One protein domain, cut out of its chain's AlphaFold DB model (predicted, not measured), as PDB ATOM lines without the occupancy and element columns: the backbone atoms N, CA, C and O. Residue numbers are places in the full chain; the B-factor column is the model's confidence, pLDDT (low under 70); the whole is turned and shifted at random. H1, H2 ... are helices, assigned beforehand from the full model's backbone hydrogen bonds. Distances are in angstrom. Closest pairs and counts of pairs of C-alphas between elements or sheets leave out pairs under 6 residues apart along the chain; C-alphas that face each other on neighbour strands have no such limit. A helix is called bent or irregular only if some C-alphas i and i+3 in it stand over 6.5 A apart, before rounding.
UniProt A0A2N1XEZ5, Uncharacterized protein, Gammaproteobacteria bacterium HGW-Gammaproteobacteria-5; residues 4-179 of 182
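What this domain is: This is residues 4 to 179 of the 182 residues of an uncharacterized protein of Gammaproteobacteria bacterium HGW-Gammaproteobacteria-5 (UniProt A0A2N1XEZ5). This is an open frame of helices with an empty middle: H1 and H7 lie side by side as one long pair, and H3 and H5 pack as a second, crossed pair apart from it. H2 and the links H2 to H3 and H6 to H7 join the pairs at one end, H4 packs on H5 at the other, and residues 136 to 147, of which 136 to 142 belong to H6, stick out. The printed part has 176 residues with seven named helices, H1 to H7 in order, and no named strand: all helix. It is loose and elongated, with a radius of gyration of the C-alphas of 20.4 A and spans of 60 by 36 by 29 A.

How they stand to each other: H1, residues 4 to 28, touches H7, residues 150 to 177, at a shallow tilt of 25 degrees, opposite ways; their closest C-alphas, of Gly 23 and Gly 165, are 3.7 A apart. H2, residues 31 to 46, only just touches H7, with 3 pairs of C-alphas within 8 A. H3, residues 54 to 83, touches the hub H5, residues 100 to 130, at a steep tilt of 40 degrees, closest at C-alphas 63 and 129, 4.1 A. H4, residues 86 to 93, touches H5 about perpendicular, 87 degrees, closest at C-alphas 90 and 107, 6.1 A. H6, residues 132 to 142, and H5 only just touch, with 3 pairs, only at the corner. O i to N i+4 pairs are within hydrogen-bond range throughout H1, H2, H4, H5 and H7, in 24 of 26 in H3 and 4 of 7 in H6.

Where its parts are: H1 begins at C-alpha 4 (-53.604, -2.690, -20.269) and spans 35.8 A; H3 spans 37.8 A, H5 44.9 A and H7 40.6 A, ending at C-alpha 177 (-37.149, 0.640, -11.570). H3 and H6 are irregular: C-alphas 60 and 63 are 7.8 A apart, 134 and 137 7.1 A.

The domain as a whole: The C-alphas farthest apart, of Ser 47 and Ser 100, are 62.7 A apart. The printed part has no cut, and no link is long. Mean pLDDT of the printed part is 75.7; 51 residues are under 70, among them 4 to 12, 48 to 58 and 141 to 158.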
ATOM      1  N   VAL A   4     -54.632  -3.105 -19.306       54.41
ATOM      2  CA  VAL A   4     -53.604  -2.690 -20.269       54.41
ATOM      3  C   VAL A   4     -52.327  -2.198 -19.574       54.41
ATOM      4  O   VAL A   4     -51.238  -2.621 -19.949       54.41
ATOM      5  N   LEU A   5     -52.434  -1.369 -18.527       64.19
ATOM      6  CA  LEU A   5     -51.267  -0.892 -17.771       64.19
ATOM      7  C   LEU A   5     -50.546  -2.038 -17.051       64.19
ATOM      8  O   LEU A   5     -49.318  -2.084 -17.037       64.19
ATOM      9  N   ALA A   6     -51.297  -2.998 -16.503       68.94
ATOM     10  CA  ALA A   6     -50.718  -4.183 -15.871       68.94
ATOM     11  C   ALA A   6     -49.981  -5.080 -16.883       68.94
ATOM     12  O   ALA A   6     -48.880  -5.555 -16.598       68.94
ATOM     13  N   ALA A   7     -50.553  -5.275 -18.077       60.97
ATOM     14  CA  ALA A   7     -49.932  -6.049 -19.151       60.97
ATOM     15  C   ALA A   7     -48.637  -5.397 -19.667       60.97
ATOM     16  O   ALA A   7     -47.629  -6.083 -19.837       60.97
ATOM     17  N   LEU A   8     -48.636  -4.072 -19.854       63.06
ATOM     18  CA  LEU A   8     -47.443  -3.321 -20.257       63.06
ATOM     19  C   LEU A   8     -46.341  -3.383 -19.191       63.06
ATOM     20  O   LEU A   8     -45.187  -3.626 -19.529       63.06
ATOM     21  N   ALA A   9     -46.685  -3.249 -17.906       69.12
ATOM     22  CA  ALA A   9     -45.711  -3.363 -16.819       69.12
ATOM     23  C   ALA A   9     -45.070  -4.763 -16.751       69.12
ATOM     24  O   ALA A   9     -43.859  -4.886 -16.565       69.12
ATOM     25  N   LEU A  10     -45.864  -5.823 -16.944       69.38
ATOM     26  CA  LEU A  10     -45.369  -7.200 -17.028       69.38
ATOM     27  C   LEU A  10     -44.432  -7.404 -18.222       69.38
ATOM     28  O   LEU A  10     -43.367  -8.001 -18.061       69.38
ATOM     29  N   LEU A  11     -44.793  -6.879 -19.395       65.31
ATOM     30  CA  LEU A  11     -43.956  -6.956 -20.590       65.31
ATOM     31  C   LEU A  11     -42.612  -6.248 -20.376       65.31
ATOM     32  O   LEU A  11     -41.568  -6.835 -20.654       65.31
ATOM     33  N   THR A  12     -42.618  -5.035 -19.817       68.56
ATOM     34  CA  THR A  12     -41.392  -4.282 -19.510       68.56
ATOM     35  C   THR A  12     -40.490  -5.036 -18.540       68.56
ATOM     36  O   THR A  12     -39.285  -5.115 -18.764       68.56
ATOM     37  N   LYS A  13     -41.059  -5.663 -17.503       75.56
ATOM     38  CA  LYS A  13     -40.302  -6.497 -16.556       75.56
ATOM     39  C   LYS A  13     -39.698  -7.731 -17.219       75.56
ATOM     40  O   LYS A  13     -38.563  -8.086 -16.917       75.56
ATOM     41  N   LEU A  14     -40.428  -8.364 -18.134       69.31
ATOM     42  CA  LEU A  14     -39.949  -9.530 -18.875       69.31
ATOM     43  C   LEU A  14     -38.795  -9.143 -19.812       69.31
ATOM     44  O   LEU A  14     -37.754  -9.797 -19.816       69.31
ATOM     45  N   VAL A  15     -38.932  -8.028 -20.532       68.00
ATOM     46  CA  VAL A  15     -37.864  -7.465 -21.372       68.00
ATOM     47  C   VAL A  15     -36.644  -7.091 -20.529       68.00
ATOM     48  O   VAL A  15     -35.529  -7.477 -20.874       68.00
ATOM     49  N   ALA A  16     -36.837  -6.415 -19.393       71.00
ATOM     50  CA  ALA A  16     -35.759  -6.078 -18.468       71.00
ATOM     51  C   ALA A  16     -35.041  -7.332 -17.946       71.00
ATOM     52  O   ALA A  16     -33.815  -7.375 -17.940       71.00
ATOM     53  N   ALA A  17     -35.778  -8.385 -17.578       75.81
ATOM     54  CA  ALA A  17     -35.200  -9.651 -17.135       75.81
ATOM     55  C   ALA A  17     -34.379 -10.339 -18.239       75.81
ATOM     56  O   ALA A  17     -33.278 -10.827 -17.975       75.81
ATOM     57  N   LEU A  18     -34.863 -10.333 -19.487       71.81
ATOM     58  CA  LEU A  18     -34.118 -10.871 -20.628       71.81
ATOM     59  C   LEU A  18     -32.828 -10.082 -20.876       71.81
ATOM     60  O   LEU A  18     -31.759 -10.682 -20.981       71.81
ATOM     61  N   ILE A  19     -32.904  -8.751 -20.893       71.69
ATOM     62  CA  ILE A  19     -31.738  -7.872 -21.046       71.69
ATOM     63  C   ILE A  19     -30.736  -8.104 -19.906       71.69
ATOM     64  O   ILE A  19     -29.541  -8.248 -20.165       71.69
ATOM     65  N   ALA A  20     -31.207  -8.210 -18.659       76.25
ATOM     66  CA  ALA A  20     -30.357  -8.482 -17.505       76.25
ATOM     67  C   ALA A  20     -29.670  -9.845 -17.612       76.25
ATOM     68  O   ALA A  20     -28.472  -9.951 -17.355       76.25
ATOM     69  N   SER A  21     -30.402 -10.880 -18.032       76.81
ATOM     70  CA  SER A  21     -29.850 -12.223 -18.211       76.81
ATOM     71  C   SER A  21     -28.775 -12.258 -19.302       76.81
ATOM     72  O   SER A  21     -27.703 -12.822 -19.086       76.81
ATOM     73  N   ALA A  22     -29.001 -11.577 -20.431       71.00
ATOM     74  CA  ALA A  22     -28.015 -11.442 -21.497       71.00
ATOM     75  C   ALA A  22     -26.783 -10.653 -21.025       71.00
ATOM     76  O   ALA A  22     -25.650 -11.064 -21.279       71.00
ATOM     77  N   GLY A  23     -26.993  -9.559 -20.287       71.12
ATOM     78  CA  GLY A  23     -25.920  -8.749 -19.719       71.12
ATOM     79  C   GLY A  23     -25.065  -9.514 -18.707       71.12
ATOM     80  O   GLY A  23     -23.837  -9.493 -18.792       71.12
ATOM     81  N   ALA A  24     -25.703 -10.262 -17.803       82.06
ATOM     82  CA  ALA A  24     -25.036 -11.118 -16.827       82.06
ATOM     83  C   ALA A  24     -24.245 -12.250 -17.498       82.06
ATOM     84  O   ALA A  24     -23.103 -12.497 -17.123       82.06
ATOM     85  N   LEU A  25     -24.808 -12.894 -18.528       77.31
ATOM     86  CA  LEU A  25     -24.109 -13.916 -19.311       77.31
ATOM     87  C   LEU A  25     -22.874 -13.350 -20.020       77.31
ATOM     88  O   LEU A  25     -21.830 -13.998 -20.025       77.31
ATOM     89  N   LEU A  26     -22.962 -12.138 -20.575       71.38
ATOM     90  CA  LEU A  26     -21.835 -11.463 -21.228       71.38
ATOM     91  C   LEU A  26     -20.748 -11.016 -20.242       71.38
ATOM     92  O   LEU A  26     -19.563 -11.076 -20.563       71.38
ATOM     93  N   LEU A  27     -21.130 -10.599 -19.034       79.56
ATOM     94  CA  LEU A  27     -20.190 -10.273 -17.959       79.56
ATOM     95  C   LEU A  27     -19.498 -11.516 -17.402       79.56
ATOM     96  O   LEU A  27     -18.286 -11.499 -17.173       79.56
ATOM     97  N   TRP A  28     -20.267 -12.591 -17.215       82.88
ATOM     98  CA  TRP A  28     -19.767 -13.872 -16.735       82.88
ATOM     99  C   TRP A  28     -18.903 -14.572 -17.779       82.88
ATOM    100  O   TRP A  28     -18.007 -15.316 -17.385       82.88
ATOM    101  N   ALA A  29     -19.159 -14.343 -19.079       71.88
ATOM    102  CA  ALA A  29     -18.530 -15.028 -20.207       71.88
ATOM    103  C   ALA A  29     -17.035 -15.259 -19.937       71.88
ATOM    104  O   ALA A  29     -16.225 -14.322 -19.979       71.88
ATOM    105  N   PRO A  30     -16.655 -16.494 -19.566       71.19
ATOM    106  CA  PRO A  30     -15.352 -16.702 -18.983       71.19
ATOM    107  C   PRO A  30     -14.318 -16.705 -20.105       71.19
ATOM    108  O   PRO A  30     -14.551 -17.259 -21.181       71.19
ATOM    109  N   ALA A  31     -13.165 -16.080 -19.861       70.75
ATOM    110  CA  ALA A  31     -12.142 -15.866 -20.888       70.75
ATOM    111  C   ALA A  31     -11.701 -17.175 -21.573       70.75
ATOM    112  O   ALA A  31     -11.396 -17.176 -22.764       70.75
ATOM    113  N   TRP A  32     -11.748 -18.303 -20.853       71.88
ATOM    114  CA  TRP A  32     -11.451 -19.627 -21.399       71.88
ATOM    115  C   TRP A  32     -12.475 -20.100 -22.445       71.88
ATOM    116  O   TRP A  32     -12.093 -20.773 -23.396       71.88
ATOM    117  N   LEU A  33     -13.758 -19.744 -22.310       70.50
ATOM    118  CA  LEU A  33     -14.803 -20.111 -23.272       70.50
ATOM    119  C   LEU A  33     -14.638 -19.312 -24.567       70.50
ATOM    120  O   LEU A  33     -14.754 -19.873 -25.653       70.50
ATOM    121  N   VAL A  34     -14.304 -18.022 -24.450       69.12
ATOM    122  CA  VAL A  34     -14.001 -17.156 -25.600       69.12
ATOM    123  C   VAL A  34     -12.749 -17.652 -26.327       69.12
ATOM    124  O   VAL A  34     -12.781 -17.820 -27.542       69.12
ATOM    125  N   ALA A  35     -11.682 -17.974 -25.589       71.38
ATOM    126  CA  ALA A  35     -10.468 -18.557 -26.158       71.38
ATOM    127  C   ALA A  35     -10.744 -19.908 -26.840       71.38
ATOM    128  O   ALA A  35     -10.271 -20.150 -27.945       71.38
ATOM    129  N   ARG A  36     -11.573 -20.772 -26.237       74.19
ATOM    130  CA  ARG A  36     -11.953 -22.064 -26.828       74.19
ATOM    131  C   ARG A  36     -12.777 -21.901 -28.107       74.19
ATOM    132  O   ARG A  36     -12.546 -22.627 -29.065       74.19
ATOM    133  N   MET A  37     -13.705 -20.945 -28.145       68.62
ATOM    134  CA  MET A  37     -14.487 -20.626 -29.348       68.62
ATOM    135  C   MET A  37     -13.600 -20.092 -30.478       68.62
ATOM    136  O   MET A  37     -13.865 -20.384 -31.639       68.62
ATOM    137  N   GLN A  38     -12.535 -19.358 -30.148       71.12
ATOM    138  CA  GLN A  38     -11.556 -18.890 -31.129       71.12
ATOM    139  C   GLN A  38     -10.670 -20.011 -31.656       71.12
ATOM    140  O   GLN A  38     -10.514 -20.104 -32.862       71.12
ATOM    141  N   VAL A  39     -10.166 -20.898 -30.793       74.75
ATOM    142  CA  VAL A  39      -9.408 -22.077 -31.241       74.75
ATOM    143  C   VAL A  39     -10.256 -22.919 -32.193       74.75
ATOM    144  O   VAL A  39      -9.794 -23.270 -33.269       74.75
ATOM    145  N   LEU A  40     -11.531 -23.148 -31.862       70.38
ATOM    146  CA  LEU A  40     -12.461 -23.859 -32.744       70.38
ATOM    147  C   LEU A  40     -12.747 -23.098 -34.051       70.38
ATOM    148  O   LEU A  40     -12.937 -23.722 -35.093       70.38
ATOM    149  N   ALA A  41     -12.788 -21.762 -34.019       66.56
ATOM    150  CA  ALA A  41     -12.961 -20.939 -35.213       66.56
ATOM    151  C   ALA A  41     -11.715 -20.967 -36.115       66.56
ATOM    152  O   ALA A  41     -11.850 -21.117 -37.328       66.56
ATOM    153  N   ASP A  42     -10.520 -20.876 -35.533       72.25
ATOM    154  CA  ASP A  42      -9.241 -20.932 -36.240       72.25
ATOM    155  C   ASP A  42      -8.988 -22.337 -36.808       72.25
ATOM    156  O   ASP A  42      -8.578 -22.467 -37.961       72.25
ATOM    157  N   GLU A  43      -9.316 -23.397 -36.060       71.75
ATOM    158  CA  GLU A  43      -9.294 -24.786 -36.538       71.75
ATOM    159  C   GLU A  43     -10.291 -25.011 -37.680       71.75
ATOM    160  O   GLU A  43      -9.960 -25.678 -38.662       71.75
ATOM    161  N   ALA A  44     -11.497 -24.434 -37.608       63.56
ATOM    162  CA  ALA A  44     -12.475 -24.513 -38.694       63.56
ATOM    163  C   ALA A  44     -11.986 -23.797 -39.965       63.56
ATOM    164  O   ALA A  44     -12.144 -24.323 -41.065       63.56
ATOM    165  N   VAL A  45     -11.333 -22.638 -39.824       68.88
ATOM    166  CA  VAL A  45     -10.707 -21.924 -40.950       68.88
ATOM    167  C   VAL A  45      -9.536 -22.723 -41.529       68.88
ATOM    168  O   VAL A  45      -9.442 -22.866 -42.748       68.88
ATOM    169  N   ALA A  46      -8.661 -23.273 -40.682       74.31
ATOM    170  CA  ALA A  46      -7.474 -24.017 -41.104       74.31
ATOM    171  C   ALA A  46      -7.810 -25.364 -41.764       74.31
ATOM    172  O   ALA A  46      -7.138 -25.777 -42.706       74.31
ATOM    173  N   SER A  47      -8.863 -26.038 -41.300       72.50
ATOM    174  CA  SER A  47      -9.329 -27.316 -41.857       72.50
ATOM    175  C   SER A  47     -10.168 -27.163 -43.130       72.50
ATOM    176  O   SER A  47     -10.551 -28.166 -43.732       72.50
ATOM    177  N   GLY A  48     -10.499 -25.930 -43.535       62.16
ATOM    178  CA  GLY A  48     -11.466 -25.679 -44.605       62.16
ATOM    179  C   GLY A  48     -12.867 -26.208 -44.280       62.16
ATOM    180  O   GLY A  48     -13.720 -26.275 -45.169       62.16
ATOM    181  N   ALA A  49     -13.115 -26.600 -43.023       59.12
ATOM    182  CA  ALA A  49     -14.432 -26.994 -42.577       59.12
ATOM    183  C   ALA A  49     -15.355 -25.782 -42.745       59.12
ATOM    184  O   ALA A  49     -14.990 -24.670 -42.352       59.12
ATOM    185  N   PRO A  50     -16.557 -25.950 -43.326       55.16
ATOM    186  CA  PRO A  50     -17.524 -24.869 -43.331       55.16
ATOM    187  C   PRO A  50     -17.778 -24.538 -41.861       55.16
ATOM    188  O   PRO A  50     -18.324 -25.376 -41.142       55.16
ATOM    189  N   GLY A  51     -17.303 -23.374 -41.398       54.22
ATOM    190  CA  GLY A  51     -17.412 -22.968 -39.998       54.22
ATOM    191  C   GLY A  51     -18.840 -23.152 -39.493       54.22
ATOM    192  O   GLY A  51     -19.775 -23.195 -40.299       54.22
ATOM    193  N   ILE A  52     -19.026 -23.297 -38.174       49.72
ATOM    194  CA  ILE A  52     -20.363 -23.412 -37.572       49.72
ATOM    195  C   ILE A  52     -21.166 -22.179 -37.995       49.72
ATOM    196  O   ILE A  52     -21.057 -21.093 -37.431       49.72
ATOM    197  N   SER A  53     -21.931 -22.353 -39.066       54.69
ATOM    198  CA  SER A  53     -22.639 -21.293 -39.747       54.69
ATOM    199  C   SER A  53     -23.876 -21.030 -38.906       54.69
ATOM    200  O   SER A  53     -24.917 -21.666 -39.086       54.69
ATOM    201  N   LEU A  54     -23.761 -20.094 -37.957       54.81
ATOM    202  CA  LEU A  54     -24.925 -19.428 -37.362       54.81
ATOM    203  C   LEU A  54     -25.867 -18.922 -38.466       54.81
ATOM    204  O   LEU A  54     -27.086 -18.910 -38.287       54.81
ATOM    205  N   GLU A  55     -25.308 -18.622 -39.644       61.44
ATOM    206  CA  GLU A  55     -26.058 -18.303 -40.849       61.44
ATOM    207  C   GLU A  55     -27.042 -19.415 -41.210       61.44
ATOM    208  O   GLU A  55     -28.164 -19.074 -41.524       61.44
ATOM    209  N   ARG A  56     -26.734 -20.722 -41.108       68.25
ATOM    210  CA  ARG A  56     -27.709 -21.791 -41.443       68.25
ATOM    211  C   ARG A  56     -28.949 -21.761 -40.559       68.25
ATOM    212  O   ARG A  56     -30.057 -21.942 -41.064       68.25
ATOM    213  N   GLY A  57     -28.775 -21.560 -39.254       69.38
ATOM    214  CA  GLY A  57     -29.892 -21.471 -38.310       69.38
ATOM    215  C   GLY A  57     -30.771 -20.260 -38.611       69.38
ATOM    216  O   GLY A  57     -31.994 -20.390 -38.722       69.38
ATOM    217  N   PHE A  58     -30.125 -19.116 -38.837       69.69
ATOM    218  CA  PHE A  58     -30.771 -17.877 -39.247       69.69
ATOM    219  C   PHE A  58     -31.462 -18.017 -40.612       69.69
ATOM    220  O   PHE A  58     -32.630 -17.671 -40.748       69.69
ATOM    221  N   TYR A  59     -30.821 -18.639 -41.602       73.81
ATOM    222  CA  TYR A  59     -31.364 -18.873 -42.943       73.81
ATOM    223  C   TYR A  59     -32.530 -19.854 -42.938       73.81
ATOM    224  O   TYR A  59     -33.410 -19.764 -43.787       73.81
ATOM    225  N   ARG A  60     -32.579 -20.801 -42.000       82.62
ATOM    226  CA  ARG A  60     -33.709 -21.730 -41.900       82.62
ATOM    227  C   ARG A  60     -34.939 -21.062 -41.290       82.62
ATOM    228  O   ARG A  60     -36.052 -21.351 -41.718       82.62
ATOM    229  N   HIS A  61     -34.739 -20.138 -40.351       86.44
ATOM    230  CA  HIS A  61     -35.826 -19.492 -39.609       86.44
ATOM    231  C   HIS A  61     -36.051 -18.020 -39.983       86.44
ATOM    232  O   HIS A  61     -36.901 -17.380 -39.372       86.44
ATOM    233  N   HIS A  62     -35.360 -17.489 -40.999       85.94
ATOM    234  CA  HIS A  62     -35.452 -16.081 -41.418       85.94
ATOM    235  C   HIS A  62     -36.895 -15.626 -41.639       85.94
ATOM    236  O   HIS A  62     -37.248 -14.525 -41.243       85.94
ATOM    237  N   ARG A  63     -37.754 -16.498 -42.188       88.69
ATOM    238  CA  ARG A  63     -39.176 -16.198 -42.394       88.69
ATOM    239  C   ARG A  63     -39.924 -15.973 -41.088       88.69
ATOM    240  O   ARG A  63     -40.682 -15.019 -40.986       88.69
ATOM    241  N   LEU A  64     -39.699 -16.840 -40.101       90.00
ATOM    242  CA  LEU A  64     -40.315 -16.717 -38.780       90.00
ATOM    243  C   LEU A  64     -39.771 -15.488 -38.053       90.00
ATOM    244  O   LEU A  64     -40.552 -14.699 -37.539       90.00
ATOM    245  N   LEU A  65     -38.451 -15.289 -38.065       87.94
ATOM    246  CA  LEU A  65     -37.812 -14.124 -37.454       87.94
ATOM    247  C   LEU A  65     -38.296 -12.817 -38.095       87.94
ATOM    248  O   LEU A  65     -38.699 -11.903 -37.385       87.94
ATOM    249  N   GLY A  66     -38.326 -12.750 -39.427       88.94
ATOM    250  CA  GLY A  66     -38.852 -11.616 -40.179       88.94
ATOM    251  C   GLY A  66     -40.320 -11.350 -39.858       88.94
ATOM    252  O   GLY A  66     -40.675 -10.213 -39.568       88.94
ATOM    253  N   LEU A  67     -41.157 -12.393 -39.803       92.88
ATOM    254  CA  LEU A  67     -42.561 -12.265 -39.409       92.88
ATOM    255  C   LEU A  67     -42.712 -11.722 -37.981       92.88
ATOM    256  O   LEU A  67     -43.511 -10.815 -37.766       92.88
ATOM    257  N   PHE A  68     -41.933 -12.221 -37.018       93.94
ATOM    258  CA  PHE A  68     -41.941 -11.699 -35.648       93.94
ATOM    259  C   PHE A  68     -41.557 -10.218 -35.599       93.94
ATOM    260  O   PHE A  68     -42.226  -9.436 -34.925       93.94
ATOM    261  N   VAL A  69     -40.524  -9.818 -36.346       93.44
ATOM    262  CA  VAL A  69     -40.102  -8.414 -36.443       93.44
ATOM    263  C   VAL A  69     -41.202  -7.555 -37.071       93.44
ATOM    264  O   VAL A  69     -41.510  -6.490 -36.544       93.44
ATOM    265  N   VAL A  70     -41.839  -8.023 -38.149       93.19
ATOM    266  CA  VAL A  70     -42.954  -7.322 -38.808       93.19
ATOM    267  C   VAL A  70     -44.121  -7.125 -37.849       93.19
ATOM    268  O   VAL A  70     -44.613  -6.009 -37.719       93.19
ATOM    269  N   LEU A  71     -44.548  -8.178 -37.152       92.69
ATOM    270  CA  LEU A  71     -45.654  -8.097 -36.199       92.69
ATOM    271  C   LEU A  71     -45.333  -7.142 -35.044       92.69
ATOM    272  O   LEU A  71     -46.170  -6.316 -34.686       92.69
ATOM    273  N   GLY A  72     -44.111  -7.203 -34.508       93.31
ATOM    274  CA  GLY A  72     -43.647  -6.266 -33.484       93.31
ATOM    275  C   GLY A  72     -43.635  -4.818 -33.977       93.31
ATOM    276  O   GLY A  72     -44.096  -3.923 -33.273       93.31
ATOM    277  N   ALA A  73     -43.180  -4.583 -35.208       94.06
ATOM    278  CA  ALA A  73     -43.162  -3.257 -35.810       94.06
ATOM    279  C   ALA A  73     -44.575  -2.715 -36.084       94.06
ATOM    280  O   ALA A  73     -44.847  -1.561 -35.764       94.06
ATOM    281  N   ILE A  74     -45.493  -3.542 -36.603       94.75
ATOM    282  CA  ILE A  74     -46.909  -3.178 -36.780       94.75
ATOM    283  C   ILE A  74     -47.524  -2.802 -35.433       94.75
ATOM    284  O   ILE A  74     -48.189  -1.774 -35.335       94.75
ATOM    285  N   TYR A  75     -47.289  -3.606 -34.394       94.38
ATOM    286  CA  TYR A  75     -47.787  -3.321 -33.051       94.38
ATOM    287  C   TYR A  75     -47.251  -1.987 -32.518       94.38
ATOM    288  O   TYR A  75     -48.024  -1.170 -32.023       94.38
ATOM    289  N   MET A  76     -45.947  -1.731 -32.667       92.94
ATOM    290  CA  MET A  76     -45.333  -0.465 -32.258       92.94
ATOM    291  C   MET A  76     -45.911   0.727 -33.022       92.94
ATOM    292  O   MET A  76     -46.240   1.734 -32.404       92.94
ATOM    293  N   LEU A  77     -46.082   0.620 -34.342       90.19
ATOM    294  CA  LEU A  77     -46.686   1.676 -35.158       90.19
ATOM    295  C   LEU A  77     -48.145   1.921 -34.767       90.19
ATOM    296  O   LEU A  77     -48.545   3.068 -34.601       90.19
ATOM    297  N   TYR A  78     -48.924   0.857 -34.562       93.19
ATOM    298  CA  TYR A  78     -50.293   0.960 -34.065       93.19
ATOM    299  C   TYR A  78     -50.333   1.693 -32.721       93.19
ATOM    300  O   TYR A  78     -51.093   2.647 -32.560       93.19
ATOM    301  N   PHE A  79     -49.480   1.297 -31.776       92.06
ATOM    302  CA  PHE A  79     -49.406   1.946 -30.475       92.06
ATOM    303  C   PHE A  79     -49.025   3.425 -30.609       92.06
ATOM    304  O   PHE A  79     -49.703   4.274 -30.040       92.06
ATOM    305  N   LEU A  80     -48.002   3.745 -31.406       89.62
ATOM    306  CA  LEU A  80     -47.533   5.116 -31.627       89.62
ATOM    307  C   LEU A  80     -48.580   6.025 -32.283       89.62
ATOM    308  O   LEU A  80     -48.609   7.214 -31.987       89.62
ATOM    309  N   VAL A  81     -49.427   5.487 -33.165       88.81
ATOM    310  CA  VAL A  81     -50.444   6.267 -33.890       88.81
ATOM    311  C   VAL A  81     -51.746   6.393 -33.100       88.81
ATOM    312  O   VAL A  81     -52.363   7.454 -33.115       88.81
ATOM    313  N   PHE A  82     -52.183   5.327 -32.423       90.06
ATOM    314  CA  PHE A  82     -53.535   5.255 -31.855       90.06
ATOM    315  C   PHE A  82     -53.588   5.266 -30.327       90.06
ATOM    316  O   PHE A  82     -54.621   5.628 -29.769       90.06
ATOM    317  N   ALA A  83     -52.524   4.843 -29.643       87.06
ATOM    318  CA  ALA A  83     -52.530   4.642 -28.190       87.06
ATOM    319  C   ALA A  83     -51.466   5.462 -27.443       87.06
ATOM    320  O   ALA A  83     -51.406   5.421 -26.213       87.06
ATOM    321  N   TYR A  84     -50.621   6.198 -28.163       88.44
ATOM    322  CA  TYR A  84     -49.554   6.998 -27.583       88.44
ATOM    323  C   TYR A  84     -50.111   8.263 -26.929       88.44
ATOM    324  O   TYR A  84     -50.759   9.075 -27.583       88.44
ATOM    325  N   SER A  85     -49.816   8.439 -25.639       91.69
ATOM    326  CA  SER A  85     -50.026   9.694 -24.914       91.69
ATOM    327  C   SER A  85     -48.666  10.349 -24.661       91.69
ATOM    328  O   SER A  85     -47.864   9.798 -23.890       91.69
ATOM    329  N   PRO A  86     -48.391  11.510 -25.283       86.50
ATOM    330  CA  PRO A  86     -47.178  12.277 -25.024       86.50
ATOM    331  C   PRO A  86     -47.024  12.621 -23.540       86.50
ATOM    332  O   PRO A  86     -45.929  12.522 -22.992       86.50
ATOM    333  N   GLU A  87     -48.123  12.962 -22.869       87.31
ATOM    334  CA  GLU A  87     -48.134  13.390 -21.470       87.31
ATOM    335  C   GLU A  87     -47.727  12.246 -20.542       87.31
ATOM    336  O   GLU A  87     -46.863  12.419 -19.682       87.31
ATOM    337  N   ALA A  88     -48.301  11.055 -20.748       86.25
ATOM    338  CA  ALA A  88     -47.965   9.870 -19.965       86.25
ATOM    339  C   ALA A  88     -46.500   9.455 -20.171       86.25
ATOM    340  O   ALA A  88     -45.810   9.107 -19.211       86.25
ATOM    341  N   MET A  89     -46.003   9.530 -21.410       84.12
ATOM    342  CA  MET A  89     -44.620   9.171 -21.721       84.12
ATOM    343  C   MET A  89     -43.624  10.169 -21.118       84.12
ATOM    344  O   MET A  89     -42.624   9.763 -20.524       84.12
ATOM    345  N   GLN A  90     -43.911  11.469 -21.209       85.69
ATOM    346  CA  GLN A  90     -43.080  12.511 -20.606       85.69
ATOM    347  C   GLN A  90     -43.078  12.430 -19.077       85.69
ATOM    348  O   GLN A  90     -42.029  12.613 -18.456       85.69
ATOM    349  N   ALA A  91     -44.225  12.120 -18.466       82.56
ATOM    350  CA  ALA A  91     -44.331  11.911 -17.027       82.56
ATOM    351  C   ALA A  91     -43.534  10.688 -16.552       82.56
ATOM    352  O   ALA A  91     -43.005  10.716 -15.446       82.56
ATOM    353  N   LEU A  92     -43.411   9.640 -17.373       84.19
ATOM    354  CA  LEU A  92     -42.676   8.427 -17.015       84.19
ATOM    355  C   LEU A  92     -41.164   8.555 -17.254       84.19
ATOM    356  O   LEU A  92     -40.369   8.279 -16.359       84.19
ATOM    357  N   LEU A  93     -40.759   8.953 -18.464       79.19
ATOM    358  CA  LEU A  93     -39.355   8.918 -18.895       79.19
ATOM    359  C   LEU A  93     -38.578  10.190 -18.548       79.19
ATOM    360  O   LEU A  93     -37.360  10.140 -18.388       79.19
ATOM    361  N   PHE A  94     -39.265  11.327 -18.423       83.44
ATOM    362  CA  PHE A  94     -38.637  12.641 -18.254       83.44
ATOM    363  C   PHE A  94     -39.081  13.357 -16.972       83.44
ATOM    364  O   PHE A  94     -38.914  14.572 -16.849       83.44
ATOM    365  N   ALA A  95     -39.595  12.608 -15.988       83.56
ATOM    366  CA  ALA A  95     -40.067  13.131 -14.702       83.56
ATOM    367  C   ALA A  95     -39.040  14.038 -13.997       83.56
ATOM    368  O   ALA A  95     -39.408  15.042 -13.391       83.56
ATOM    369  N   GLY A  96     -37.751  13.697 -14.103       80.94
ATOM    370  CA  GLY A  96     -36.649  14.413 -13.452       80.94
ATOM    371  C   GLY A  96     -36.190  15.697 -14.152       80.94
ATOM    372  O   GLY A  96     -35.326  16.390 -13.623       80.94
ATOM    373  N   ILE A  97     -36.731  16.034 -15.327       82.00
ATOM    374  CA  ILE A  97     -36.328  17.225 -16.087       82.00
ATOM    375  C   ILE A  97     -37.275  18.372 -15.742       82.00
ATOM    376  O   ILE A  97     -38.406  18.390 -16.218       82.00
ATOM    377  N   ALA A  98     -36.837  19.321 -14.911       84.69
ATOM    378  CA  ALA A  98     -37.681  20.430 -14.450       84.69
ATOM    379  C   ALA A  98     -38.093  21.400 -15.574       84.69
ATOM    380  O   ALA A  98     -39.178  21.975 -15.518       84.69
ATOM    381  N   ASP A  99     -37.249  21.568 -16.597       87.62
ATOM    382  CA  ASP A  99     -37.551  22.450 -17.722       87.62
ATOM    383  C   ASP A  99     -38.588  21.832 -18.674       87.62
ATOM    384  O   ASP A  99     -38.377  20.772 -19.270       87.62
ATOM    385  N   SER A 100     -39.712  22.530 -18.827       85.06
ATOM    386  CA  SER A 100     -40.851  22.085 -19.638       85.06
ATOM    387  C   SER A 100     -40.546  22.052 -21.138       85.06
ATOM    388  O   SER A 100     -41.001  21.140 -21.829       85.06
ATOM    389  N   ILE A 101     -39.738  22.996 -21.635       85.19
ATOM    390  CA  ILE A 101     -39.391  23.087 -23.060       85.19
ATOM    391  C   ILE A 101     -38.480  21.922 -23.432       85.19
ATOM    392  O   ILE A 101     -38.773  21.181 -24.369       85.19
ATOM    393  N   THR A 102     -37.416  21.702 -22.657       80.38
ATOM    394  CA  THR A 102     -36.512  20.562 -22.846       80.38
ATOM    395  C   THR A 102     -37.275  19.238 -22.807       80.38
ATOM    396  O   THR A 102     -37.076  18.387 -23.672       80.38
ATOM    397  N   ARG A 103     -38.196  19.069 -21.849       81.81
ATOM    398  CA  ARG A 103     -39.023  17.860 -21.726       81.81
ATOM    399  C   ARG A 103     -39.880  17.603 -22.971       81.81
ATOM    400  O   ARG A 103     -39.932  16.467 -23.441       81.81
ATOM    401  N   MET A 104     -40.520  18.643 -23.502       81.06
ATOM    402  CA  MET A 104     -41.340  18.564 -24.712       81.06
ATOM    403  C   MET A 104     -40.494  18.171 -25.929       81.06
ATOM    404  O   MET A 104     -40.803  17.183 -26.589       81.06
ATOM    405  N   VAL A 105     -39.374  18.868 -26.155       79.62
ATOM    406  CA  VAL A 105     -38.465  18.595 -27.282       79.62
ATOM    407  C   VAL A 105     -37.917  17.167 -27.224       79.62
ATOM    408  O   VAL A 105     -37.883  16.479 -28.242       79.62
ATOM    409  N   LEU A 106     -37.518  16.682 -26.041       77.75
ATOM    410  CA  LEU A 106     -37.074  15.294 -25.884       77.75
ATOM    411  C   LEU A 106     -38.196  14.295 -26.182       77.75
ATOM    412  O   LEU A 106     -37.932  13.268 -26.806       77.75
ATOM    413  N   GLY A 107     -39.428  14.594 -25.762       81.19
ATOM    414  CA  GLY A 107     -40.613  13.802 -26.089       81.19
ATOM    415  C   GLY A 107     -40.818  13.657 -27.593       81.19
ATOM    416  O   GLY A 107     -40.935  12.534 -28.084       81.19
ATOM    417  N   ASP A 108     -40.774  14.769 -28.323       77.69
ATOM    418  CA  ASP A 108     -40.979  14.792 -29.773       77.69
ATOM    419  C   ASP A 108     -39.863  14.056 -30.523       77.69
ATOM    420  O   ASP A 108     -40.122  13.259 -31.433       77.69
ATOM    421  N   VAL A 109     -38.606  14.271 -30.118       78.69
ATOM    422  CA  VAL A 109     -37.446  13.575 -30.691       78.69
ATOM    423  C   VAL A 109     -37.540  12.073 -30.432       78.69
ATOM    424  O   VAL A 109     -37.321  11.278 -31.346       78.69
ATOM    425  N   PHE A 110     -37.893  11.669 -29.211       83.38
ATOM    426  CA  PHE A 110     -38.021  10.264 -28.842       83.38
ATOM    427  C   PHE A 110     -39.160   9.574 -29.598       83.38
ATOM    428  O   PHE A 110     -38.959   8.492 -30.152       83.38
ATOM    429  N   GLN A 111     -40.331  10.211 -29.691       84.94
ATOM    430  CA  GLN A 111     -41.458   9.699 -30.469       84.94
ATOM    431  C   GLN A 111     -41.086   9.541 -31.946       84.94
ATOM    432  O   GLN A 111     -41.329   8.485 -32.533       84.94
ATOM    433  N   SER A 112     -40.455  10.562 -32.534       70.06
ATOM    434  CA  SER A 112     -40.004  10.529 -33.928       70.06
ATOM    435  C   SER A 112     -39.010   9.391 -34.155       70.06
ATOM    436  O   SER A 112     -39.166   8.602 -35.087       70.06
ATOM    437  N   LEU A 113     -38.022   9.251 -33.267       79.81
ATOM    438  CA  LEU A 113     -37.030   8.183 -33.327       79.81
ATOM    439  C   LEU A 113     -37.686   6.799 -33.263       79.81
ATOM    440  O   LEU A 113     -37.371   5.942 -34.086       79.81
ATOM    441  N   LEU A 114     -38.614   6.582 -32.323       86.88
ATOM    442  CA  LEU A 114     -39.342   5.318 -32.199       86.88
ATOM    443  C   LEU A 114     -40.174   5.012 -33.444       86.88
ATOM    444  O   LEU A 114     -40.185   3.871 -33.904       86.88
ATOM    445  N   PHE A 115     -40.838   6.020 -34.010       83.69
ATOM    446  CA  PHE A 115     -41.635   5.861 -35.221       83.69
ATOM    447  C   PHE A 115     -40.768   5.442 -36.413       83.69
ATOM    448  O   PHE A 115     -41.057   4.438 -37.068       83.69
ATOM    449  N   PHE A 116     -39.659   6.147 -36.661       73.88
ATOM    450  CA  PHE A 116     -38.737   5.799 -37.745       73.88
ATOM    451  C   PHE A 116     -38.038   4.456 -37.511       73.88
ATOM    452  O   PHE A 116     -37.868   3.688 -38.458       73.88
ATOM    453  N   ALA A 117     -37.683   4.129 -36.267       83.69
ATOM    454  CA  ALA A 117     -37.120   2.828 -35.921       83.69
ATOM    455  C   ALA A 117     -38.119   1.690 -36.175       83.69
ATOM    456  O   ALA A 117     -37.738   0.661 -36.731       83.69
ATOM    457  N   ALA A 118     -39.399   1.876 -35.836       87.00
ATOM    458  CA  ALA A 118     -40.449   0.902 -36.119       87.00
ATOM    459  C   ALA A 118     -40.697   0.753 -37.629       87.00
ATOM    460  O   ALA A 118     -40.817  -0.367 -38.119       87.00
ATOM    461  N   LEU A 119     -40.693   1.852 -38.391       83.19
ATOM    462  CA  LEU A 119     -40.805   1.817 -39.853       83.19
ATOM    463  C   LEU A 119     -39.632   1.058 -40.497       83.19
ATOM    464  O   LEU A 119     -39.825   0.215 -41.373       83.19
ATOM    465  N   LEU A 120     -38.408   1.324 -40.032       79.81
ATOM    466  CA  LEU A 120     -37.211   0.625 -40.487       79.81
ATOM    467  C   LEU A 120     -37.271  -0.861 -40.122       79.81
ATOM    468  O   LEU A 120     -37.005  -1.707 -40.972       79.81
ATOM    469  N   ALA A 121     -37.667  -1.189 -38.891       90.31
ATOM    470  CA  ALA A 121     -37.851  -2.567 -38.445       90.31
ATOM    471  C   ALA A 121     -38.908  -3.292 -39.287       90.31
ATOM    472  O   ALA A 121     -38.689  -4.436 -39.670       90.31
ATOM    473  N   TYR A 122     -40.007  -2.627 -39.646       89.81
ATOM    474  CA  TYR A 122     -41.021  -3.173 -40.544       89.81
ATOM    475  C   TYR A 122     -40.439  -3.499 -41.926       89.81
ATOM    476  O   TYR A 122     -40.578  -4.625 -42.405       89.81
ATOM    477  N   ALA A 123     -39.718  -2.556 -42.541       83.69
ATOM    478  CA  ALA A 123     -39.077  -2.763 -43.839       83.69
ATOM    479  C   ALA A 123     -38.041  -3.900 -43.797       83.69
ATOM    480  O   ALA A 123     -38.065  -4.802 -44.636       83.69
ATOM    481  N   VAL A 124     -37.165  -3.901 -42.787       84.25
ATOM    482  CA  VAL A 124     -36.163  -4.956 -42.576       84.25
ATOM    483  C   VAL A 124     -36.832  -6.301 -42.302       84.25
ATOM    484  O   VAL A 124     -36.408  -7.310 -42.854       84.25
ATOM    485  N   GLY A 125     -37.901  -6.328 -41.509       89.12
ATOM    486  CA  GLY A 125     -38.682  -7.523 -41.215       89.12
ATOM    487  C   GLY A 125     -39.319  -8.127 -42.468       89.12
ATOM    488  O   GLY A 125     -39.242  -9.339 -42.664       89.12
ATOM    489  N   ILE A 126     -39.873  -7.298 -43.361       88.25
ATOM    490  CA  ILE A 126     -40.392  -7.746 -44.664       88.25
ATOM    491  C   ILE A 126     -39.266  -8.327 -45.519       88.25
ATOM    492  O   ILE A 126     -39.414  -9.419 -46.069       88.25
ATOM    493  N   LEU A 127     -38.131  -7.631 -45.621       86.62
ATOM    494  CA  LEU A 127     -36.976  -8.118 -46.382       86.62
ATOM    495  C   LEU A 127     -36.477  -9.461 -45.832       86.62
ATOM    496  O   LEU A 127     -36.246 -10.395 -46.603       86.62
ATOM    497  N   LEU A 128     -36.391  -9.580 -44.505       86.25
ATOM    498  CA  LEU A 128     -36.068 -10.817 -43.801       86.25
ATOM    499  C   LEU A 128     -37.100 -11.911 -44.038       86.25
ATOM    500  O   LEU A 128     -36.713 -13.066 -44.104       86.25
ATOM    501  N   ALA A 129     -38.387 -11.593 -44.172       87.75
ATOM    502  CA  ALA A 129     -39.423 -12.594 -44.398       87.75
ATOM    503  C   ALA A 129     -39.448 -13.101 -45.850       87.75
ATOM    504  O   ALA A 129     -39.670 -14.290 -46.087       87.75
ATOM    505  N   ILE A 130     -39.215 -12.214 -46.823       86.81
ATOM    506  CA  ILE A 130     -39.321 -12.534 -48.253       86.81
ATOM    507  C   ILE A 130     -38.022 -13.136 -48.781       86.81
ATOM    508  O   ILE A 130     -38.036 -14.194 -49.418       86.81
ATOM    509  N   ARG A 131     -36.893 -12.446 -48.580       83.19
ATOM    510  CA  ARG A 131     -35.641 -12.799 -49.247       83.19
ATOM    511  C   ARG A 131     -34.424 -12.385 -48.411       83.19
ATOM    512  O   ARG A 131     -33.889 -11.293 -48.603       83.19
ATOM    513  N   PRO A 132     -33.878 -13.300 -47.593       76.12
ATOM    514  CA  PRO A 132     -32.731 -13.008 -46.734       76.12
ATOM    515  C   PRO A 132     -31.483 -12.708 -47.571       76.12
ATOM    516  O   PRO A 132     -30.618 -11.950 -47.154       76.12
ATOM    517  N   SER A 133     -31.419 -13.210 -48.814       73.88
ATOM    518  CA  SER A 133     -30.296 -12.941 -49.714       73.88
ATOM    519  C   SER A 133     -30.151 -11.465 -50.106       73.88
ATOM    520  O   SER A 133     -29.100 -11.102 -50.619       73.88
ATOM    521  N   ALA A 134     -31.172 -10.624 -49.894       75.25
ATOM    522  CA  ALA A 134     -31.071  -9.178 -50.091       75.25
ATOM    523  C   ALA A 134     -30.177  -8.497 -49.036       75.25
ATOM    524  O   ALA A 134     -29.695  -7.395 -49.272       75.25
ATOM    525  N   LEU A 135     -29.910  -9.165 -47.906       70.06
ATOM    526  CA  LEU A 135     -29.027  -8.675 -46.846       70.06
ATOM    527  C   LEU A 135     -27.559  -9.063 -47.055       70.06
ATOM    528  O   LEU A 135     -26.694  -8.528 -46.369       70.06
ATOM    529  N   LYS A 136     -27.245  -9.910 -48.042       74.88
ATOM    530  CA  LYS A 136     -25.859 -10.304 -48.349       74.88
ATOM    531  C   LYS A 136     -24.903  -9.122 -48.570       74.88
ATOM    532  O   LYS A 136     -23.780  -9.194 -48.082       74.88
ATOM    533  N   PRO A 137     -25.284  -8.028 -49.261       75.38
ATOM    534  CA  PRO A 137     -24.407  -6.863 -49.392       75.38
ATOM    535  C   PRO A 137     -24.106  -6.183 -48.047       75.38
ATOM    536  O   PRO A 137     -22.989  -5.720 -47.831       75.38
ATOM    537  N   LEU A 138     -25.079  -6.157 -47.125       66.81
ATOM    538  CA  LEU A 138     -24.893  -5.644 -45.762       66.81
ATOM    539  C   LEU A 138     -23.987  -6.567 -44.941       66.81
ATOM    540  O   LEU A 138     -23.094  -6.082 -44.252       66.81
ATOM    541  N   GLU A 139     -24.165  -7.883 -45.060       66.38
ATOM    542  CA  GLU A 139     -23.275  -8.873 -44.443       66.38
ATOM    543  C   GLU A 139     -21.837  -8.702 -44.944       66.38
ATOM    544  O   GLU A 139     -20.917  -8.618 -44.140       66.38
ATOM    545  N   GLN A 140     -21.634  -8.554 -46.256       72.56
ATOM    546  CA  GLN A 140     -20.314  -8.317 -46.855       72.56
ATOM    547  C   GLN A 140     -19.683  -6.999 -46.397       72.56
ATOM    548  O   GLN A 140     -18.465  -6.922 -46.225       72.56
ATOM    549  N   PHE A 141     -20.497  -5.962 -46.192       69.06
ATOM    550  CA  PHE A 141     -20.031  -4.696 -45.639       69.06
ATOM    551  C   PHE A 141     -19.590  -4.850 -44.176       69.06
ATOM    552  O   PHE A 141     -18.501  -4.399 -43.819       69.06
ATOM    553  N   ALA A 142     -20.384  -5.542 -43.353       62.94
ATOM    554  CA  ALA A 142     -20.091  -5.796 -41.942       62.94
ATOM    555  C   ALA A 142     -18.911  -6.764 -41.733       62.94
ATOM    556  O   ALA A 142     -18.144  -6.612 -40.785       62.94
ATOM    557  N   HIS A 143     -18.728  -7.730 -42.636       60.34
ATOM    558  CA  HIS A 143     -17.653  -8.725 -42.595       60.34
ATOM    559  C   HIS A 143     -16.325  -8.240 -43.185       60.34
ATOM    560  O   HIS A 143     -15.403  -9.048 -43.325       60.34
ATOM    561  N   ARG A 144     -16.173  -6.949 -43.522       57.41
ATOM    562  CA  ARG A 144     -14.871  -6.433 -43.965       57.41
ATOM    563  C   ARG A 144     -13.817  -6.730 -42.893       57.41
ATOM    564  O   ARG A 144     -13.917  -6.207 -41.781       57.41
ATOM    565  N   PRO A 145     -12.804  -7.563 -43.195       51.00
ATOM    566  CA  PRO A 145     -11.878  -8.026 -42.183       51.00
ATOM    567  C   PRO A 145     -10.980  -6.868 -41.762       51.00
ATOM    568  O   PRO A 145     -10.015  -6.520 -42.443       51.00
ATOM    569  N   VAL A 146     -11.274  -6.281 -40.606       52.94
ATOM    570  CA  VAL A 146     -10.325  -5.402 -39.930       52.94
ATOM    571  C   VAL A 146      -9.197  -6.304 -39.422       52.94
ATOM    572  O   VAL A 146      -9.392  -7.151 -38.539       52.94
ATOM    573  N   ARG A 147      -8.014  -6.202 -40.040       51.75
ATOM    574  CA  ARG A 147      -6.801  -6.887 -39.572       51.75
ATOM    575  C   ARG A 147      -6.387  -6.251 -38.247       51.75
ATOM    576  O   ARG A 147      -5.725  -5.224 -38.222       51.75
ATOM    577  N   ILE A 148      -6.822  -6.866 -37.155       56.00
ATOM    578  CA  ILE A 148      -6.435  -6.514 -35.791       56.00
ATOM    579  C   ILE A 148      -5.470  -7.618 -35.329       56.00
ATOM    580  O   ILE A 148      -5.813  -8.793 -35.504       56.00
ATOM    581  N   PRO A 149      -4.290  -7.287 -34.777       63.41
ATOM    582  CA  PRO A 149      -3.369  -8.254 -34.177       63.41
ATOM    583  C   PRO A 149      -4.089  -9.200 -33.198       63.41
ATOM    584  O   PRO A 149      -4.933  -8.759 -32.417       63.41
ATOM    585  N   GLY A 150      -3.758 -10.498 -33.218       61.59
ATOM    586  CA  GLY A 150      -4.525 -11.550 -32.522       61.59
ATOM    587  C   GLY A 150      -4.748 -11.308 -31.022       61.59
ATOM    588  O   GLY A 150      -5.853 -11.504 -30.521       61.59
ATOM    589  N   TRP A 151      -3.746 -10.777 -30.314       58.03
ATOM    590  CA  TRP A 151      -3.855 -10.472 -28.882       58.03
ATOM    591  C   TRP A 151      -4.769  -9.265 -28.590       58.03
ATOM    592  O   TRP A 151      -5.520  -9.287 -27.615       58.03
ATOM    593  N   GLN A 152      -4.787  -8.247 -29.461       60.59
ATOM    594  CA  GLN A 152      -5.723  -7.116 -29.368       60.59
ATOM    595  C   GLN A 152      -7.159  -7.546 -29.671       60.59
ATOM    596  O   GLN A 152      -8.100  -6.992 -29.106       60.59
ATOM    597  N   ARG A 153      -7.348  -8.548 -30.534       61.09
ATOM    598  CA  ARG A 153      -8.666  -9.081 -30.904       61.09
ATOM    599  C   ARG A 153      -9.323  -9.843 -29.740       61.09
ATOM    600  O   ARG A 153     -10.507  -9.660 -29.485       61.09
ATOM    601  N   LEU A 154      -8.538 -10.598 -28.970       59.75
ATOM    602  CA  LEU A 154      -8.966 -11.233 -27.714       59.75
ATOM    603  C   LEU A 154      -9.318 -10.219 -26.625       59.75
ATOM    604  O   LEU A 154     -10.395 -10.292 -26.032       59.75
ATOM    605  N   LEU A 155      -8.422  -9.254 -26.385       61.25
ATOM    606  CA  LEU A 155      -8.628  -8.241 -25.352       61.25
ATOM    607  C   LEU A 155      -9.859  -7.386 -25.654       61.25
ATOM    608  O   LEU A 155     -10.689  -7.166 -24.775       61.25
ATOM    609  N   SER A 156     -10.001  -6.953 -26.909       63.62
ATOM    610  CA  SER A 156     -11.148  -6.168 -27.354       63.62
ATOM    611  C   SER A 156     -12.447  -6.960 -27.247       63.62
ATOM    612  O   SER A 156     -13.390  -6.443 -26.674       63.62
ATOM    613  N   GLN A 157     -12.523  -8.213 -27.698       65.56
ATOM    614  CA  GLN A 157     -13.773  -8.984 -27.621       65.56
ATOM    615  C   GLN A 157     -14.238  -9.243 -26.182       65.56
ATOM    616  O   GLN A 157     -15.428  -9.110 -25.900       65.56
ATOM    617  N   VAL A 158     -13.321  -9.553 -25.259       67.94
ATOM    618  CA  VAL A 158     -13.672  -9.763 -23.843       67.94
ATOM    619  C   VAL A 158     -14.060  -8.444 -23.169       67.94
ATOM    620  O   VAL A 158     -15.051  -8.400 -22.440       67.94
ATOM    621  N   LEU A 159     -13.325  -7.356 -23.422       70.44
ATOM    622  CA  LEU A 159     -13.649  -6.037 -22.868       70.44
ATOM    623  C   LEU A 159     -14.948  -5.474 -23.449       70.44
ATOM    624  O   LEU A 159     -15.795  -5.023 -22.685       70.44
ATOM    625  N   TYR A 160     -15.146  -5.543 -24.768       72.00
ATOM    626  CA  TYR A 160     -16.377  -5.107 -25.426       72.00
ATOM    627  C   TYR A 160     -17.570  -5.951 -24.985       72.00
ATOM    628  O   TYR A 160     -18.609  -5.384 -24.668       72.00
ATOM    629  N   GLY A 161     -17.425  -7.277 -24.882       73.50
ATOM    630  CA  GLY A 161     -18.482  -8.153 -24.370       73.50
ATOM    631  C   GLY A 161     -18.910  -7.773 -22.952       73.50
ATOM    632  O   GLY A 161     -20.098  -7.614 -22.688       73.50
ATOM    633  N   ARG A 162     -17.947  -7.525 -22.056       80.12
ATOM    634  CA  ARG A 162     -18.218  -7.096 -20.674       80.12
ATOM    635  C   ARG A 162     -18.798  -5.688 -20.581       80.12
ATOM    636  O   ARG A 162     -19.694  -5.472 -19.776       80.12
ATOM    637  N   LEU A 163     -18.326  -4.749 -21.402       75.88
ATOM    638  CA  LEU A 163     -18.864  -3.386 -21.469       75.88
ATOM    639  C   LEU A 163     -20.308  -3.380 -21.972       75.88
ATOM    640  O   LEU A 163     -21.166  -2.756 -21.353       75.88
ATOM    641  N   ILE A 164     -20.593  -4.120 -23.048       71.75
ATOM    642  CA  ILE A 164     -21.956  -4.315 -23.552       71.75
ATOM    643  C   ILE A 164     -22.808  -4.989 -22.473       71.75
ATOM    644  O   ILE A 164     -23.913  -4.532 -22.201       71.75
ATOM    645  N   GLY A 165     -22.288  -6.019 -21.802       76.25
ATOM    646  CA  GLY A 165     -22.991  -6.691 -20.711       76.25
ATOM    647  C   GLY A 165     -23.332  -5.765 -19.538       76.25
ATOM    648  O   GLY A 165     -24.457  -5.791 -19.041       76.25
ATOM    649  N   ALA A 166     -22.400  -4.895 -19.140       81.69
ATOM    650  CA  ALA A 166     -22.613  -3.889 -18.101       81.69
ATOM    651  C   ALA A 166     -23.655  -2.844 -18.518       81.69
ATOM    652  O   ALA A 166     -24.554  -2.534 -17.739       81.69
ATOM    653  N   LEU A 167     -23.586  -2.352 -19.757       74.12
ATOM    654  CA  LEU A 167     -24.576  -1.426 -20.311       74.12
ATOM    655  C   LEU A 167     -25.979  -2.044 -20.345       74.12
ATOM    656  O   LEU A 167     -26.944  -1.386 -19.964       74.12
ATOM    657  N   LEU A 168     -26.094  -3.313 -20.747       69.69
ATOM    658  CA  LEU A 168     -27.362  -4.042 -20.734       69.69
ATOM    659  C   LEU A 168     -27.904  -4.193 -19.306       69.69
ATOM    660  O   LEU A 168     -29.089  -3.964 -19.088       69.69
ATOM    661  N   LEU A 169     -27.062  -4.506 -18.316       79.00
ATOM    662  CA  LEU A 169     -27.504  -4.558 -16.918       79.00
ATOM    663  C   LEU A 169     -27.997  -3.201 -16.412       79.00
ATOM    664  O   LEU A 169     -29.054  -3.146 -15.790       79.00
ATOM    665  N   VAL A 170     -27.280  -2.113 -16.702       80.12
ATOM    666  CA  VAL A 170     -27.720  -0.758 -16.335       80.12
ATOM    667  C   VAL A 170     -29.080  -0.456 -16.965       80.12
ATOM    668  O   VAL A 170     -30.004  -0.051 -16.262       80.12
ATOM    669  N   LEU A 171     -29.238  -0.738 -18.260       71.06
ATOM    670  CA  LEU A 171     -30.500  -0.557 -18.974       71.06
ATOM    671  C   LEU A 171     -31.636  -1.387 -18.353       71.06
ATOM    672  O   LEU A 171     -32.742  -0.878 -18.175       71.06
ATOM    673  N   ALA A 172     -31.371  -2.642 -17.989       75.50
ATOM    674  CA  ALA A 172     -32.350  -3.508 -17.343       75.50
ATOM    675  C   ALA A 172     -32.764  -2.999 -15.956       75.50
ATOM    676  O   ALA A 172     -33.953  -3.017 -15.643       75.50
ATOM    677  N   VAL A 173     -31.821  -2.511 -15.143       77.94
ATOM    678  CA  VAL A 173     -32.129  -1.911 -13.832       77.94
ATOM    679  C   VAL A 173     -32.978  -0.656 -14.002       77.94
ATOM    680  O   VAL A 173     -33.970  -0.500 -13.292       77.94
ATOM    681  N   CYS A 174     -32.650   0.203 -14.973       74.25
ATOM    682  CA  CYS A 174     -33.471   1.367 -15.295       74.25
ATOM    683  C   CYS A 174     -34.897   0.942 -15.677       74.25
ATOM    684  O   CYS A 174     -35.856   1.386 -15.049       74.25
ATOM    685  N   LEU A 175     -35.050   0.027 -16.639       68.19
ATOM    686  CA  LEU A 175     -36.363  -0.467 -17.070       68.19
ATOM    687  C   LEU A 175     -37.162  -1.102 -15.923       68.19
ATOM    688  O   LEU A 175     -38.373  -0.910 -15.834       68.19
ATOM    689  N   TRP A 176     -36.494  -1.832 -15.028       75.12
ATOM    690  CA  TRP A 176     -37.130  -2.447 -13.869       75.12
ATOM    691  C   TRP A 176     -37.643  -1.398 -12.877       75.12
ATOM    692  O   TRP A 176     -38.805  -1.461 -12.471       75.12
ATOM    693  N   TRP A 177     -36.813  -0.408 -12.536       72.81
ATOM    694  CA  TRP A 177     -37.149   0.640 -11.570       72.81
ATOM    695  C   TRP A 177     -38.286   1.546 -12.059       72.81
ATOM    696  O   TRP A 177     -39.196   1.863 -11.298       72.81
ATOM    697  N   PHE A 178     -38.293   1.891 -13.349       65.69
ATOM    698  CA  PHE A 178     -39.345   2.718 -13.951       65.69
ATOM    699  C   PHE A 178     -40.651   1.955 -14.248       65.69
ATOM    700  O   PHE A 178     -41.643   2.573 -14.616       65.69
ATOM    701  N   SER A 179     -40.690   0.628 -14.061       60.56
ATOM    702  CA  SER A 179     -41.898  -0.201 -14.256       60.56
ATOM    703  C   SER A 179     -42.732  -0.431 -12.982       60.56
ATOM    704  O   SER A 179     -43.705  -1.193 -13.006       60.56
TER     705      SER A 179